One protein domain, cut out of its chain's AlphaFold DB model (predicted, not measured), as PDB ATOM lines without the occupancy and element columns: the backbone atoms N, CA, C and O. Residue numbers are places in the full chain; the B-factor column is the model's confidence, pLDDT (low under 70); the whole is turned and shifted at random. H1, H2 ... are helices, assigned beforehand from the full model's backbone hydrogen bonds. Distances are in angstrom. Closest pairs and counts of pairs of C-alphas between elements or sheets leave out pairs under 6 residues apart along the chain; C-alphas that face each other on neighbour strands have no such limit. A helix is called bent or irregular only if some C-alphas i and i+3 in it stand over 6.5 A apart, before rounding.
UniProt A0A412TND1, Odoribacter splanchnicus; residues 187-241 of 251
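What this domain is: This is residues 187 to 241 of the 251 residues of a protein of Odoribacter splanchnicus (UniProt A0A412TND1). One long helix, H4, runs along the longest axis after a sharp kink near residue 224, and the short helices H1, H2 and H3, with the link of residues 199 to 207, cover one side of it. H1 and H2 lie toward the kinked end. The printed part has 55 residues, with four named helices in the order H1, H2, H3, H4 and no named strand; its class is all helix. It is compact, with a radius of gyration of the C-alphas of 10.2 A and spans of 30 by 21 by 18 A.

How they stand to each other: H4, residues 217 to 241, has a kink of 132 degrees near residue 224. With residues 220 to 224 alone it touches H2, residues 193 to 198; the closest C-alphas, of Ala 193 and Val 224, are 4.9 A apart. These two run the same way at a shallow tilt of 21 degrees. H3, residues 208 to 215, is close to but not clearly touching H4, the closest C-alphas being those of Leu 213 and Phe 220 at 7.4 A. Their tilt is steep, 61 degrees, and they run opposite ways. H1, residues 187 to 190, and H4 are near each other, with 5 pairs of C-alphas within 10 A. H1 and H3 are apart. In H3 every O i to N i+4 pair is within hydrogen-bond range, against 18 of 21 in H4 and 0 of 2 in H2, where 2 of 3 O i to N i+3 pairs are; H1 is too short for an i+4 pair.

Where its parts are: H4 spans 21.1 A from C-alpha 217 at (-14.022, -17.422, -30.122) to C-alpha 241 at (6.599, -19.609, -34.018). H3 measures 10.5 A, H2 10.1 A and H1 5.1 A from first to last C-alpha; H1 begins at C-alpha 187, (-21.668, -26.863, -31.008). H4 and H2 are irregular: C-alphas 223 and 226 are 8.7 A apart, and C-alphas 194 and 197 are 7.4 A apart.

The domain as a whole: The two C-alphas farthest apart, of Lys 188 and Leu 241, are 31.2 A apart. The links H1 to H2 and H3 to H4 are tight, and H2 to H3 is short, with 9 residues. The printed part has no cut. Its mean pLDDT is 96.4, and no printed residue is under 70.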
ATOM      1  N   ASP A 187     -22.405 -28.135 -31.081       93.56
ATOM      2  CA  ASP A 187     -21.668 -26.863 -31.008       93.56
ATOM      3  C   ASP A 187     -21.873 -26.110 -29.689       93.56
ATOM      4  O   ASP A 187     -20.914 -25.718 -29.026       93.56
ATOM      5  N   LYS A 188     -23.118 -26.039 -29.201       93.12
ATOM      6  CA  LYS A 188     -23.413 -25.457 -27.879       93.12
ATOM      7  C   LYS A 188     -22.653 -26.158 -26.745       93.12
ATOM      8  O   LYS A 188     -22.272 -25.519 -25.769       93.12
ATOM      9  N   ALA A 189     -22.458 -27.471 -26.852       96.12
ATOM     10  CA  ALA A 189     -21.749 -28.252 -25.846       96.12
ATOM     11  C   ALA A 189     -20.224 -28.100 -25.955       96.12
ATOM     12  O   ALA A 189     -19.566 -28.035 -24.916       96.12
ATOM     13  N   LYS A 190     -19.667 -28.001 -27.170       96.94
ATOM     14  CA  LYS A 190     -18.236 -27.725 -27.386       96.94
ATOM     15  C   LYS A 190     -17.829 -26.419 -26.707       96.94
ATOM     16  O   LYS A 190     -16.856 -26.403 -25.965       96.94
ATOM     17  N   CYS A 191     -18.638 -25.372 -26.864       96.94
ATOM     18  CA  CYS A 191     -18.355 -24.053 -26.299       96.94
ATOM     19  C   CYS A 191     -18.670 -23.915 -24.800       96.94
ATOM     20  O   CYS A 191     -18.626 -22.810 -24.283       96.94
ATOM     21  N   SER A 192     -19.039 -24.972 -24.069       96.56
ATOM     22  CA  SER A 192     -19.332 -24.856 -22.628       96.56
ATOM     23  C   SER A 192     -18.062 -24.896 -21.767       96.56
ATOM     24  O   SER A 192     -17.144 -25.655 -22.073       96.56
ATOM     25  N   ALA A 193     -18.054 -24.185 -20.632       96.00
ATOM     26  CA  ALA A 193     -16.950 -24.229 -19.664       96.00
ATOM     27  C   ALA A 193     -16.621 -25.649 -19.171       96.00
ATOM     28  O   ALA A 193     -15.455 -25.989 -18.996       96.00
ATOM     29  N   GLU A 194     -17.636 -26.506 -19.016       95.44
ATOM     30  CA  GLU A 194     -17.462 -27.913 -18.624       95.44
ATOM     31  C   GLU A 194     -16.586 -28.697 -19.616       95.44
ATOM     32  O   GLU A 194     -15.834 -29.580 -19.211       95.44
ATOM     33  N   ASN A 195     -16.645 -28.364 -20.910       97.00
ATOM     34  CA  ASN A 195     -15.893 -29.050 -21.963       97.00
ATOM     35  C   ASN A 195     -14.588 -28.332 -22.341       97.00
ATOM     36  O   ASN A 195     -13.905 -28.762 -23.271       97.00
ATOM     37  N   TRP A 196     -14.186 -27.294 -21.595       97.75
ATOM     38  CA  TRP A 196     -12.939 -26.566 -21.853       97.75
ATOM     39  C   TRP A 196     -11.698 -27.467 -21.812       97.75
ATOM     40  O   TRP A 196     -10.748 -27.250 -22.560       97.75
ATOM     41  N   TYR A 197     -11.727 -28.547 -21.023       96.94
ATOM     42  CA  TYR A 197     -10.642 -29.530 -20.976       96.94
ATOM     43  C   TYR A 197     -10.306 -30.140 -22.351       96.94
ATOM     44  O   TYR A 197      -9.219 -30.670 -22.516       96.94
ATOM     45  N   ILE A 198     -11.191 -30.091 -23.349       97.81
ATOM     46  CA  ILE A 198     -10.901 -30.576 -24.710       97.81
ATOM     47  C   ILE A 198      -9.888 -29.665 -25.422       97.81
ATOM     48  O   ILE A 198      -9.071 -30.144 -26.217       97.81
ATOM     49  N   PHE A 199      -9.944 -28.369 -25.108       97.75
ATOM     50  CA  PHE A 199      -9.143 -27.299 -25.699       97.75
ATOM     51  C   PHE A 199      -7.927 -26.950 -24.836       97.75
ATOM     52  O   PHE A 199      -6.900 -26.544 -25.370       97.75
ATOM     53  N   ASP A 200      -7.971 -27.185 -23.523       95.31
ATOM     54  CA  ASP A 200      -6.831 -27.007 -22.606       95.31
ATOM     55  C   ASP A 200      -5.761 -28.121 -22.728       95.31
ATOM     56  O   ASP A 200      -5.258 -28.674 -21.745       95.31
ATOM     57  N   GLN A 201      -5.446 -28.512 -23.967       94.75
ATOM     58  CA  GLN A 201      -4.463 -29.540 -24.318       94.75
ATOM     59  C   GLN A 201      -3.448 -29.018 -25.333       94.75
ATOM     60  O   GLN A 201      -3.692 -28.020 -26.011       94.75
ATOM     61  N   GLU A 202      -2.312 -29.705 -25.466       91.44
ATOM     62  CA  GLU A 202      -1.364 -29.454 -26.560       91.44
ATOM     63  C   GLU A 202      -2.095 -29.588 -27.914       91.44
ATOM     64  O   GLU A 202      -2.781 -30.584 -28.174       91.44
ATOM     65  N   MET A 203      -1.993 -28.549 -28.744       93.88
ATOM     66  CA  MET A 203      -2.623 -28.419 -30.061       93.88
ATOM     67  C   MET A 203      -1.703 -27.596 -30.957       93.88
ATOM     68  O   MET A 203      -1.019 -26.707 -30.461       93.88
ATOM     69  N   GLY A 204      -1.712 -27.890 -32.255       94.06
ATOM     70  CA  GLY A 204      -1.099 -27.032 -33.269       94.06
ATOM     71  C   GLY A 204      -2.163 -26.234 -34.029       94.06
ATOM     72  O   GLY A 204      -3.351 -26.546 -33.903       94.06
ATOM     73  N   PRO A 205      -1.758 -25.258 -34.861       95.25
ATOM     74  CA  PRO A 205      -2.691 -24.446 -35.642       95.25
ATOM     75  C   PRO A 205      -3.605 -25.250 -36.579       95.25
ATOM     76  O   PRO A 205      -4.738 -24.851 -36.805       95.25
ATOM     77  N   ALA A 206      -3.135 -26.397 -37.078       94.25
ATOM     78  CA  ALA A 206      -3.903 -27.298 -37.943       94.25
ATOM     79  C   ALA A 206      -4.748 -28.341 -37.174       94.25
ATOM     80  O   ALA A 206      -5.252 -29.296 -37.765       94.25
ATOM     81  N   ASP A 207      -4.841 -28.251 -35.842       96.25
ATOM     82  CA  ASP A 207      -5.721 -29.129 -35.068       96.25
ATOM     83  C   ASP A 207      -7.186 -28.678 -35.250       96.25
ATOM     84  O   ASP A 207      -7.490 -27.522 -34.954       96.25
ATOM     85  N   PRO A 208      -8.124 -29.559 -35.653       97.31
ATOM     86  CA  PRO A 208      -9.521 -29.171 -35.875       97.31
ATOM     87  C   PRO A 208     -10.203 -28.560 -34.645       97.31
ATOM     88  O   PRO A 208     -11.130 -27.760 -34.766       97.31
ATOM     89  N   ARG A 209      -9.755 -28.920 -33.434       97.69
ATOM     90  CA  ARG A 209     -10.245 -28.302 -32.193       97.69
ATOM     91  C   ARG A 209      -9.786 -26.851 -32.084       97.69
ATOM     92  O   ARG A 209     -10.523 -26.019 -31.565       97.69
ATOM     93  N   PHE A 210      -8.573 -26.555 -32.540       98.06
ATOM     94  CA  PHE A 210      -8.024 -25.207 -32.516       98.06
ATOM     95  C   PHE A 210      -8.678 -24.310 -33.567       98.06
ATOM     96  O   PHE A 210      -9.101 -23.210 -33.221       98.06
ATOM     97  N   GLU A 211      -8.851 -24.796 -34.798       98.00
ATOM     98  CA  GLU A 211      -9.615 -24.088 -35.837       98.00
ATOM     99  C   GLU A 211     -11.016 -23.733 -35.320       98.00
ATOM    100  O   GLU A 211     -11.423 -22.572 -35.327       98.00
ATOM    101  N   TYR A 212     -11.705 -24.711 -34.720       98.38
ATOM    102  CA  TYR A 212     -13.019 -24.498 -34.120       98.38
ATOM    103  C   TYR A 212     -13.010 -23.453 -32.995       98.38
ATOM    104  O   TYR A 212     -13.933 -22.642 -32.911       98.38
ATOM    105  N   LEU A 213     -11.993 -23.471 -32.123       98.31
ATOM    106  CA  LEU A 213     -11.827 -22.489 -31.047       98.31
ATOM    107  C   LEU A 213     -11.719 -21.065 -31.603       98.31
ATOM    108  O   LEU A 213     -12.357 -20.160 -31.068       98.31
ATOM    109  N   VAL A 214     -10.937 -20.874 -32.667       98.00
ATOM    110  CA  VAL A 214     -10.758 -19.570 -33.318       98.00
ATOM    111  C   VAL A 214     -12.056 -19.121 -33.993       98.00
ATOM    112  O   VAL A 214     -12.507 -18.002 -33.745       98.00
ATOM    113  N   ASP A 215     -12.711 -20.002 -34.752       98.25
ATOM    114  CA  ASP A 215     -13.964 -19.700 -35.460       98.25
ATOM    115  C   ASP A 215     -15.123 -19.359 -34.510       98.25
ATOM    116  O   ASP A 215     -16.010 -18.572 -34.842       98.25
ATOM    117  N   HIS A 216     -15.117 -19.931 -33.304       98.19
ATOM    118  CA  HIS A 216     -16.175 -19.763 -32.304       98.19
ATOM    119  C   HIS A 216     -15.713 -18.957 -31.087       98.19
ATOM    120  O   HIS A 216     -16.322 -19.053 -30.015       98.19
ATOM    121  N   LYS A 217     -14.658 -18.145 -31.231       98.06
ATOM    122  CA  LYS A 217     -14.022 -17.422 -30.122       98.06
ATOM    123  C   LYS A 217     -15.024 -16.658 -29.255       98.06
ATOM    124  O   LYS A 217     -15.000 -16.793 -28.039       98.06
ATOM    125  N   GLU A 218     -15.966 -15.930 -29.855       98.12
ATOM    126  CA  GLU A 218     -16.969 -15.166 -29.098       98.12
ATOM    127  C   GLU A 218     -17.868 -16.033 -28.204       98.12
ATOM    128  O   GLU A 218     -18.389 -15.563 -27.188       98.12
ATOM    129  N   ALA A 219     -18.127 -17.283 -28.597       97.88
ATOM    130  CA  ALA A 219     -18.906 -18.210 -27.789       97.88
ATOM    131  C   ALA A 219     -18.085 -18.686 -26.584       97.88
ATOM    132  O   ALA A 219     -18.613 -18.716 -25.474       97.88
ATOM    133  N   PHE A 220     -16.801 -18.986 -26.788       98.19
ATOM    134  CA  PHE A 220     -15.878 -19.345 -25.710       98.19
ATOM    135  C   PHE A 220     -15.596 -18.173 -24.764       98.19
ATOM    136  O   PHE A 220     -15.596 -18.360 -23.550       98.19
ATOM    137  N   ASP A 221     -15.433 -16.953 -25.276       98.38
ATOM    138  CA  ASP A 221     -15.224 -15.760 -24.452       98.38
ATOM    139  C   ASP A 221     -16.386 -15.557 -23.466       98.38
ATOM    140  O   ASP A 221     -16.167 -15.186 -22.312       98.38
ATOM    141  N   ARG A 222     -17.622 -15.848 -23.901       98.12
ATOM    142  CA  ARG A 222     -18.842 -15.733 -23.084       98.12
ATOM    143  C   ARG A 222     -18.968 -16.806 -22.003       98.12
ATOM    144  O   ARG A 222     -19.569 -16.537 -20.967       98.12
ATOM    145  N   THR A 223     -18.480 -18.018 -22.244       97.75
ATOM    146  CA  THR A 223     -18.709 -19.174 -21.360       97.75
ATOM    147  C   THR A 223     -17.492 -19.545 -20.519       97.75
ATOM    148  O   THR A 223     -17.660 -19.939 -19.369       97.75
ATOM    149  N   VAL A 224     -16.291 -19.440 -21.083       97.56
ATOM    150  CA  VAL A 224     -15.004 -19.773 -20.457       97.56
ATOM    151  C   VAL A 224     -14.332 -18.515 -19.915       97.56
ATOM    152  O   VAL A 224     -13.774 -18.537 -18.821       97.56
ATOM    153  N   GLY A 225     -14.428 -17.412 -20.658       98.19
ATOM    154  CA  GLY A 225     -13.841 -16.125 -20.304       98.19
ATOM    155  C   GLY A 225     -12.718 -15.720 -21.256       98.19
ATOM    156  O   GLY A 225     -11.778 -16.477 -21.489       98.19
ATOM    157  N   GLN A 226     -12.798 -14.483 -21.747       98.25
ATOM    158  CA  GLN A 226     -11.903 -13.928 -22.768       98.25
ATOM    159  C   GLN A 226     -10.414 -14.137 -22.468       98.25
ATOM    160  O   GLN A 226      -9.676 -14.600 -23.329       98.25
ATOM    161  N   LYS A 227      -9.973 -13.863 -21.233       98.25
ATOM    162  CA  LYS A 227      -8.559 -14.004 -20.855       98.25
ATOM    163  C   LYS A 227      -8.031 -15.428 -21.072       98.25
ATOM    164  O   LYS A 227      -6.948 -15.594 -21.617       98.25
ATOM    165  N   ILE A 228      -8.798 -16.441 -20.668       97.94
ATOM    166  CA  ILE A 228      -8.404 -17.854 -20.787       97.94
ATOM    167  C   ILE A 228      -8.323 -18.259 -22.264       97.94
ATOM    168  O   ILE A 228      -7.405 -18.968 -22.675       97.94
ATOM    169  N   VAL A 229      -9.279 -17.789 -23.067       98.31
ATOM    170  CA  VAL A 229      -9.335 -18.062 -24.507       98.31
ATOM    171  C   VAL A 229      -8.170 -17.397 -25.236       98.31
ATOM    172  O   VAL A 229      -7.489 -18.055 -26.021       98.31
ATOM    173  N   ASP A 230      -7.895 -16.126 -24.943       98.12
ATOM    174  CA  ASP A 230      -6.792 -15.370 -25.540       98.12
ATOM    175  C   ASP A 230      -5.435 -15.988 -25.187       98.12
ATOM    176  O   ASP A 230      -4.610 -16.200 -26.075       98.12
ATOM    177  N   GLU A 231      -5.215 -16.354 -23.917       97.50
ATOM    178  CA  GLU A 231      -3.997 -17.044 -23.471       97.50
ATOM    179  C   GLU A 231      -3.809 -18.375 -24.203       97.50
ATOM    180  O   GLU A 231      -2.694 -18.704 -24.620       97.50
ATOM    181  N   LYS A 232      -4.896 -19.123 -24.419       97.50
ATOM    182  CA  LYS A 232      -4.840 -20.392 -25.139       97.50
ATOM    183  C   LYS A 232      -4.517 -20.216 -26.623       97.50
ATOM    184  O   LYS A 232      -3.724 -20.985 -27.165       97.50
ATOM    185  N   ILE A 233      -5.122 -19.230 -27.282       97.50
ATOM    186  CA  ILE A 233      -4.842 -18.925 -28.692       97.50
ATOM    187  C   ILE A 233      -3.399 -18.453 -28.853       97.50
ATOM    188  O   ILE A 233      -2.683 -18.932 -29.734       97.50
ATOM    189  N   TYR A 234      -2.952 -17.570 -27.960       96.31
ATOM    190  CA  TYR A 234      -1.579 -17.089 -27.933       96.31
ATOM    191  C   TYR A 234      -0.579 -18.230 -27.745       96.31
ATOM    192  O   TYR A 234       0.416 -18.271 -28.460       96.31
ATOM    193  N   SER A 235      -0.840 -19.179 -26.837       95.88
ATOM    194  CA  SER A 235       0.097 -20.280 -26.594       95.88
ATOM    195  C   SER A 235       0.295 -21.147 -27.841       95.88
ATOM    196  O   SER A 235       1.422 -21.507 -28.150       95.88
ATOM    197  N   VAL A 236      -0.777 -21.454 -28.581       95.81
ATOM    198  CA  VAL A 236      -0.694 -22.306 -29.782       95.81
ATOM    199  C   VAL A 236       0.104 -21.625 -30.894       95.81
ATOM    200  O   VAL A 236       0.993 -22.244 -31.473       95.81
ATOM    201  N   TYR A 237      -0.157 -20.345 -31.174       94.81
ATOM    202  CA  TYR A 237       0.638 -19.612 -32.165       94.81
ATOM    203  C   TYR A 237       2.073 -19.352 -31.693       94.81
ATOM    204  O   TYR A 237       3.001 -19.398 -32.498       94.81
ATOM    205  N   GLY A 238       2.269 -19.096 -30.399       92.88
ATOM    206  CA  GLY A 238       3.589 -18.913 -29.802       92.88
ATOM    207  C   GLY A 238       4.464 -20.158 -29.940       92.88
ATOM    208  O   GLY A 238       5.610 -20.045 -30.375       92.88
ATOM    209  N   ASP A 239       3.917 -21.339 -29.642       90.38
ATOM    210  CA  ASP A 239       4.620 -22.619 -29.778       90.38
ATOM    211  C   ASP A 239       5.007 -22.903 -31.242       90.38
ATOM    212  O   ASP A 239       6.135 -23.322 -31.507       90.38
ATOM    213  N   GLU A 240       4.119 -22.608 -32.199       90.81
ATOM    214  CA  GLU A 240       4.400 -22.750 -33.636       90.81
ATOM    215  C   GLU A 240       5.565 -21.846 -34.080       90.81
ATOM    216  O   GLU A 240       6.507 -22.296 -34.736       90.81
ATOM    217  N   LEU A 241       5.545 -20.570 -33.677       89.38
ATOM    218  CA  LEU A 241       6.599 -19.609 -34.018       89.38
ATOM    219  C   LEU A 241       7.958 -20.006 -33.425       89.38
ATOM    220  O   LEU A 241       8.982 -19.911 -34.106       89.38
TER     221      LEU A 241